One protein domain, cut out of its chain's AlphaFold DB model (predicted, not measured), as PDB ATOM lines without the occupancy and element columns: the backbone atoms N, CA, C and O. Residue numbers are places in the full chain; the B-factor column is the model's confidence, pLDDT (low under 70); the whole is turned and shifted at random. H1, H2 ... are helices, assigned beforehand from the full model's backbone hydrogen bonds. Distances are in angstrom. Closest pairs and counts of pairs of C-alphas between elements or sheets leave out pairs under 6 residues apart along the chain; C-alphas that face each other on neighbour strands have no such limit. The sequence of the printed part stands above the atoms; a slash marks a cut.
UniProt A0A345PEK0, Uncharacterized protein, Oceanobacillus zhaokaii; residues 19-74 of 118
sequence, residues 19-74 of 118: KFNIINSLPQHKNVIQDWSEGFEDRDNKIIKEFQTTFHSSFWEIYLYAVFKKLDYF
ATOM      1  N   LYS A  19     125.058  99.719 139.943       92.94
ATOM      2  CA  LYS A  19     126.263 100.463 139.533       92.94
ATOM      3  C   LYS A  19     126.665 100.189 138.084       92.94
ATOM      4  O   LYS A  19     127.083 101.123 137.410       92.94
ATOM      5  N   PHE A  20     126.490  98.952 137.612       93.50
ATOM      6  CA  PHE A  20     126.703  98.632 136.204       93.50
ATOM      7  C   PHE A  20     125.745  99.449 135.330       93.50
ATOM      8  O   PHE A  20     126.194 100.131 134.417       93.50
ATOM      9  N   ASN A  21     124.452  99.486 135.675       91.94
ATOM     10  CA  ASN A  21     123.457 100.265 134.930       91.94
ATOM     11  C   ASN A  21     123.786 101.766 134.877       91.94
ATOM     12  O   ASN A  21     123.614 102.381 133.830       91.94
ATOM     13  N   ILE A  22     124.280 102.347 135.978       92.50
ATOM     14  CA  ILE A  22     124.701 103.760 136.023       92.50
ATOM     15  C   ILE A  22     125.876 104.024 135.074       92.50
ATOM     16  O   ILE A  22     125.917 105.054 134.412       92.50
ATOM     17  N   ILE A  23     126.856 103.123 135.018       92.75
ATOM     18  CA  ILE A  23     128.011 103.281 134.128       92.75
ATOM     19  C   ILE A  23     127.599 103.055 132.672       92.75
ATOM     20  O   ILE A  23     127.988 103.828 131.803       92.75
ATOM     21  N   ASN A  24     126.784 102.033 132.408       90.38
ATOM     22  CA  ASN A  24     126.325 101.698 131.064       90.38
ATOM     23  C   ASN A  24     125.449 102.806 130.446       90.38
ATOM     24  O   ASN A  24     125.433 102.960 129.230       90.38
ATOM     25  N   SER A  25     124.754 103.608 131.263       91.56
ATOM     26  CA  SER A  25     123.979 104.762 130.787       91.56
ATOM     27  C   SER A  25     124.817 106.019 130.510       91.56
ATOM     28  O   SER A  25     124.288 106.987 129.966       91.56
ATOM     29  N   LEU A  26     126.110 106.025 130.858       93.69
ATOM     30  CA  LEU A  26     127.011 107.169 130.709       93.69
ATOM     31  C   LEU A  26     128.152 106.830 129.731       93.69
ATOM     32  O   LEU A  26     129.146 106.224 130.142       93.69
ATOM     33  N   PRO A  27     128.076 107.266 128.454       91.69
ATOM     34  CA  PRO A  27     129.045 106.886 127.420       91.69
ATOM     35  C   PRO A  27     130.506 107.166 127.790       91.69
ATOM     36  O   PRO A  27     131.382 106.348 127.531       91.69
ATOM     37  N   GLN A  28     130.773 108.292 128.458       93.06
ATOM     38  CA  GLN A  28     132.131 108.663 128.870       93.06
ATOM     39  C   GLN A  28     132.719 107.676 129.888       93.06
ATOM     40  O   GLN A  28     133.884 107.308 129.787       93.06
ATOM     41  N   HIS A  29     131.915 107.211 130.850       93.38
ATOM     42  CA  HIS A  29     132.367 106.239 131.848       93.38
ATOM     43  C   HIS A  29     132.551 104.851 131.233       93.38
ATOM     44  O   HIS A  29     133.516 104.162 131.560       93.38
ATOM     45  N   LYS A  30     131.641 104.462 130.330       92.69
ATOM     46  CA  LYS A  30     131.742 103.216 129.568       92.69
ATOM     47  C   LYS A  30     133.061 103.150 128.799       92.69
ATOM     48  O   LYS A  30     133.778 102.167 128.947       92.69
ATOM     49  N   ASN A  31     133.400 104.206 128.059       93.19
ATOM     50  CA  ASN A  31     134.632 104.259 127.271       93.19
ATOM     51  C   ASN A  31     135.875 104.101 128.154       93.19
ATOM     52  O   ASN A  31     136.687 103.228 127.889       93.19
ATOM     53  N   VAL A  32     135.968 104.845 129.262       95.44
ATOM     54  CA  VAL A  32     137.116 104.748 130.183       95.44
ATOM     55  C   VAL A  32     137.313 103.325 130.711       95.44
ATOM     56  O   VAL A  32     138.436 102.833 130.772       95.44
ATOM     57  N   ILE A  33     136.233 102.645 131.097       95.12
ATOM     58  CA  ILE A  33     136.330 101.278 131.627       95.12
ATOM     59  C   ILE A  33     136.619 100.270 130.512       95.12
ATOM     60  O   ILE A  33     137.346  99.300 130.733       95.12
ATOM     61  N   GLN A  34     136.089 100.499 129.312       93.44
ATOM     62  CA  GLN A  34     136.400  99.672 128.154       93.44
ATOM     63  C   GLN A  34     137.887  99.785 127.787       93.44
ATOM     64  O   GLN A  34     138.527  98.756 127.571       93.44
ATOM     65  N   ASP A  35     138.457 100.991 127.839       95.06
ATOM     66  CA  ASP A  35     139.890 101.237 127.641       95.06
ATOM     67  C   ASP A  35     140.730 100.520 128.708       95.06
ATOM     68  O   ASP A  35     141.752  99.907 128.404       95.06
ATOM     69  N   TRP A  36     140.285 100.518 129.971       96.38
ATOM     70  CA  TRP A  36     140.955  99.764 131.039       96.38
ATOM     71  C   TRP A  36     141.008  98.263 130.764       96.38
ATOM     72  O   TRP A  36     141.978  97.611 131.139       96.38
ATOM     73  N   SER A  37     139.995  97.719 130.093       94.50
ATOM     74  CA  SER A  37     139.929  96.302 129.725       94.50
ATOM     75  C   SER A  37     140.658  95.956 128.421       94.50
ATOM     76  O   SER A  37     140.635  94.803 127.985       94.50
ATOM     77  N   GLU A  38     141.320  96.918 127.774       93.50
ATOM     78  CA  GLU A  38     142.027  96.672 126.522       93.50
ATOM     79  C   GLU A  38     143.185  95.678 126.703       93.50
ATOM     80  O   GLU A  38     144.219  95.970 127.319       93.50
ATOM     81  N   GLY A  39     143.018  94.507 126.086       91.62
ATOM     82  CA  GLY A  39     143.944  93.383 126.185       91.62
ATOM     83  C   GLY A  39     143.637  92.429 127.339       91.62
ATOM     84  O   GLY A  39     144.336  91.434 127.467       91.62
ATOM     85  N   PHE A  40     142.618  92.698 128.161       93.12
ATOM     86  CA  PHE A  40     142.170  91.773 129.200       93.12
ATOM     87  C   PHE A  40     141.528  90.535 128.560       93.12
ATOM     88  O   PHE A  40     140.728  90.655 127.625       93.12
ATOM     89  N   GLU A  41     141.858  89.350 129.073       90.75
ATOM     90  CA  GLU A  41     141.314  88.072 128.614       90.75
ATOM     91  C   GLU A  41     140.265  87.533 129.592       90.75
ATOM     92  O   GLU A  41     140.505  87.421 130.792       90.75
ATOM     93  N   ASP A  42     139.096  87.150 129.074       87.62
ATOM     94  CA  ASP A  42     138.050  86.484 129.857       87.62
ATOM     95  C   ASP A  42     138.340  84.980 129.955       87.62
ATOM     96  O   ASP A  42     137.736  84.154 129.271       87.62
ATOM     97  N   ARG A  43     139.345  84.639 130.769       86.06
ATOM     98  CA  ARG A  43     139.964  83.301 130.832       86.06
ATOM     99  C   ARG A  43     138.982  82.175 131.158       86.06
ATOM    100  O   ARG A  43     139.156  81.057 130.681       86.06
ATOM    101  N   ASP A  44     137.978  82.443 131.988       85.56
ATOM    102  CA  ASP A  44     136.989  81.460 132.439       85.56
ATOM    103  C   ASP A  44     135.546  81.802 132.026       85.56
ATOM    104  O   ASP A  44     134.607  81.141 132.475       85.56
ATOM    105  N   ASN A  45     135.372  82.781 131.128       85.69
ATOM    106  CA  ASN A  45     134.082  83.289 130.648       85.69
ATOM    107  C   ASN A  45     133.164  83.843 131.756       85.69
ATOM    108  O   ASN A  45     131.935  83.815 131.620       85.69
ATOM    109  N   LYS A  46     133.729  84.311 132.878       88.62
ATOM    110  CA  LYS A  46     132.953  84.879 133.989       88.62
ATOM    111  C   LYS A  46     133.062  86.386 134.111       88.62
ATOM    112  O   LYS A  46     132.115  86.977 134.632       88.62
ATOM    113  N   ILE A  47     134.140  87.018 133.635       90.75
ATOM    114  CA  ILE A  47     134.410  88.420 133.990       90.75
ATOM    115  C   ILE A  47     133.282  89.344 133.528       90.75
ATOM    116  O   ILE A  47     132.855  90.215 134.281       90.75
ATOM    117  N   ILE A  48     132.729  89.102 132.332       90.88
ATOM    118  CA  ILE A  48     131.623  89.887 131.770       90.88
ATOM    119  C   ILE A  48     130.388  89.749 132.663       90.88
ATOM    120  O   ILE A  48     129.823  90.745 133.121       90.88
ATOM    121  N   LYS A  49     129.999  88.511 132.982       90.69
ATOM    122  CA  LYS A  49     128.832  88.236 133.825       90.69
ATOM    123  C   LYS A  49     128.996  88.840 135.214       90.69
ATOM    124  O   LYS A  49     128.078  89.485 135.724       90.69
ATOM    125  N   GLU A  50     130.151  88.652 135.838       92.19
ATOM    126  CA  GLU A  50     130.429  89.153 137.181       92.19
ATOM    127  C   GLU A  50     130.488  90.678 137.214       92.19
ATOM    128  O   GLU A  50     129.920  91.279 138.124       92.19
ATOM    129  N   PHE A  51     131.091  91.324 136.210       93.62
ATOM    130  CA  PHE A  51     131.077  92.781 136.033       93.62
ATOM    131  C   PHE A  51     129.659  93.340 135.939       93.62
ATOM    132  O   PHE A  51     129.332  94.340 136.580       93.62
ATOM    133  N   GLN A  52     128.789  92.650 135.210       92.62
ATOM    134  CA  GLN A  52     127.415  93.083 134.997       92.62
ATOM    135  C   GLN A  52     126.490  92.810 136.200       92.62
ATOM    136  O   GLN A  52     125.543  93.569 136.413       92.62
ATOM    137  N   THR A  53     126.745  91.777 137.014       91.44
ATOM    138  CA  THR A  53     125.801  91.295 138.052       91.44
ATOM    139  C   THR A  53     126.257  91.511 139.500       91.44
ATOM    140  O   THR A  53     125.458  91.955 140.327       91.44
ATOM    141  N   THR A  54     127.531  91.260 139.816       91.31
ATOM    142  CA  THR A  54     128.115  91.431 141.166       91.31
ATOM    143  C   THR A  54     128.918  92.728 141.272       91.31
ATOM    144  O   THR A  54     128.950  93.368 142.326       91.31
ATOM    145  N   PHE A  55     129.509  93.147 140.153       92.56
ATOM    146  CA  PHE A  55     130.208  94.402 139.895       92.56
ATOM    147  C   PHE A  55     131.504  94.630 140.682       92.56
ATOM    148  O   PHE A  55     132.524  94.944 140.091       92.56
ATOM    149  N   HIS A  56     131.490  94.523 142.010       93.06
ATOM    150  CA  HIS A  56     132.562  95.056 142.854       93.06
ATOM    151  C   HIS A  56     133.928  94.383 142.662       93.06
ATOM    152  O   HIS A  56     134.910  95.095 142.453       93.06
ATOM    153  N   SER A  57     133.995  93.051 142.725       92.75
ATOM    154  CA  SER A  57     135.261  92.314 142.586       92.75
ATOM    155  C   SER A  57     135.830  92.426 141.173       92.75
ATOM    156  O   SER A  57     136.972  92.834 140.999       92.75
ATOM    157  N   SER A  58     135.002  92.197 140.157       94.06
ATOM    158  CA  SER A  58     135.415  92.271 138.754       94.06
ATOM    159  C   SER A  58     135.794  93.689 138.318       94.06
ATOM    160  O   SER A  58     136.783  93.869 137.614       94.06
ATOM    161  N   PHE A  59     135.084  94.729 138.780       95.50
ATOM    162  CA  PHE A  59     135.506  96.121 138.571       95.50
ATOM    163  C   PHE A  59     136.899  96.378 139.160       95.50
ATOM    164  O   PHE A  59     137.717  97.059 138.542       95.50
ATOM    165  N   TRP A  60     137.171  95.840 140.354       95.69
ATOM    166  CA  TRP A  60     138.470  95.977 141.002       95.69
ATOM    167  C   TRP A  60     139.583  95.273 140.218       95.69
ATOM    168  O   TRP A  60     140.644  95.861 140.023       95.69
ATOM    169  N   GLU A  61     139.327  94.076 139.691       95.31
ATOM    170  CA  GLU A  61     140.265  93.364 138.815       95.31
ATOM    171  C   GLU A  61     140.566  94.139 137.525       95.31
ATOM    172  O   GLU A  61     141.733  94.336 137.190       95.31
ATOM    173  N   ILE A  62     139.543  94.658 136.833       95.88
ATOM    174  CA  ILE A  62     139.727  95.461 135.609       95.88
ATOM    175  C   ILE A  62     140.565  96.713 135.895       95.88
ATOM    176  O   ILE A  62     141.475  97.052 135.138       95.88
ATOM    177  N   TYR A  63     140.291  97.391 137.011       97.00
ATOM    178  CA  TYR A  63     141.078  98.546 137.429       97.00
ATOM    179  C   TYR A  63     142.541  98.171 137.717       97.00
ATOM    180  O   TYR A  63     143.453  98.853 137.248       97.00
ATOM    181  N   LEU A  64     142.780  97.082 138.456       97.50
ATOM    182  CA  LEU A  64     144.132  96.604 138.750       97.50
ATOM    183  C   LEU A  64     144.901  96.248 137.478       97.50
ATOM    184  O   LEU A  64     146.053  96.653 137.339       97.50
ATOM    185  N   TYR A  65     144.261  95.567 136.528       96.88
ATOM    186  CA  TYR A  65     144.857  95.265 135.230       96.88
ATOM    187  C   TYR A  65     145.339  96.533 134.513       96.88
ATOM    188  O   TYR A  65     146.498  96.608 134.094       96.88
ATOM    189  N   ALA A  66     144.489  97.562 134.437       97.38
ATOM    190  CA  ALA A  66     144.848  98.838 133.824       97.38
ATOM    191  C   ALA A  66     146.013  99.529 134.551       97.38
ATOM    192  O   ALA A  66     146.909 100.081 133.908       97.38
ATOM    193  N   VAL A  67     146.041  99.467 135.888       98.06
ATOM    194  CA  VAL A  67     147.157  99.982 136.694       98.06
ATOM    195  C   VAL A  67     148.449  99.230 136.386       98.06
ATOM    196  O   VAL A  67     149.473  99.866 136.144       98.06
ATOM    197  N   PHE A  68     148.426  97.898 136.352       97.75
ATOM    198  CA  PHE A  68     149.618  97.095 136.076       97.75
ATOM    199  C   PHE A  68     150.146  97.315 134.659       97.75
ATOM    200  O   PHE A  68     151.355  97.486 134.496       97.75
ATOM    201  N   LYS A  69     149.259  97.426 133.660       96.88
ATOM    202  CA  LYS A  69     149.644  97.840 132.304       96.88
ATOM    203  C   LYS A  69     150.297  99.216 132.294       96.88
ATOM    204  O   LYS A  69     151.355  99.377 131.702       96.88
ATOM    205  N   LYS A  70     149.695 100.202 132.965       97.38
ATOM    206  CA  LYS A  70     150.231 101.571 133.036       97.38
ATOM    207  C   LYS A  70     151.588 101.645 133.745       97.38
ATOM    208  O   LYS A  70     152.350 102.575 133.514       97.38
ATOM    209  N   LEU A  71     151.869 100.690 134.624       97.12
ATOM    210  CA  LEU A  71     153.149 100.540 135.307       97.12
ATOM    211  C   LEU A  71     154.127  99.631 134.543       97.12
ATOM    212  O   LEU A  71     155.130  99.233 135.131       97.12
ATOM    213  N   ASP A  72     153.865  99.293 133.279       96.88
ATOM    214  CA  ASP A  72     154.727  98.469 132.420       96.88
ATOM    215  C   ASP A  72     155.061  97.086 133.008       96.88
ATOM    216  O   ASP A  72     156.180  96.583 132.876       96.88
ATOM    217  N   TYR A  73     154.108  96.462 133.707       98.00
ATOM    218  CA  TYR A  73     154.225  95.047 134.058       98.00
ATOM    219  C   TYR A  73     153.851  94.175 132.861       98.00
ATOM    220  O   TYR A  73     152.853  94.424 132.182       98.00
ATOM    221  N   PHE A  74     154.598  93.091 132.660       97.38
ATOM    222  CA  PHE A  74     154.114  91.988 131.841       97.38
ATOM    223  C   PHE A  74     153.111  91.174 132.667       97.38
ATOM    224  O   PHE A  74     153.436  90.724 133.767       97.38
TER     225      PHE A  74
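What this domain is: This is residues 19 to 74 of the 118 residues of an uncharacterized protein of Oceanobacillus zhaokaii (UniProt A0A345PEK0). Four helices join in a rough, nearly closed ring: the long H4 and the short H1 bridge H2 and H3, which stay apart from each other. H3 and H4 form a helical hairpin, and the end of H2 meets H4 partway along. The printed part has 56 residues with four named helices in the order H1, H2, H3, H4 and no named strand, and its class is all helix. It is compact, with a radius of gyration of the C-alphas of 11.3 A and spans of 32 by 26 by 15 A.

How they stand to each other: H1, residues 19 to 24, and H2, residues 27 to 36, only just touch, and only at the corner by their link, with 3 pairs of C-alphas within 8 A; the closest C-alphas are those of Ile 23 and His 29, 5.7 A apart. Their lines are about perpendicular, at 78 degrees. H1 and H3, residues 47 to 53, only just touch, also with 3 such pairs, closest at the C-alphas of Phe 20 and Gln 52, 5.7 A. H4, residues 56 to 70, touches H2 with residues 62 to 66 alone, closest at the C-alphas of Trp 36 and Ala 66, 4.9 A; they run the same way at a steep tilt of 63 degrees. H4 touches H3 with residues 57 to 59 alone, closest at the C-alphas of Phe 51 and Ser 58, 5.1 A; they run opposite ways at a steep tilt of 41 degrees. The helix packing is mostly crossed, with no touching pair that has a tilt at a shallow one. H1 and H4 are apart. In H1, H2, H3 and H4 every O i to N i+4 pair is within hydrogen-bond range.

Where its parts are: H1 begins at C-alpha 19 (126.263, 100.463, 139.533) and is 8.6 A long from first to last C-alpha. H2 measures 14.3 A and H3 9.9 A. H4, 21.2 A, ends at C-alpha 70 (150.231, 101.571, 133.036).

The domain as a whole: The C-alphas farthest apart are those of Ser 25 and Phe 74, 32.7 A. The printed part has no cut. The links H1 to H2 and H3 to H4 are tight, and H2 to H3, 10 residues, is short. The mean pLDDT of the printed part is 93.4, and no printed residue is under 70.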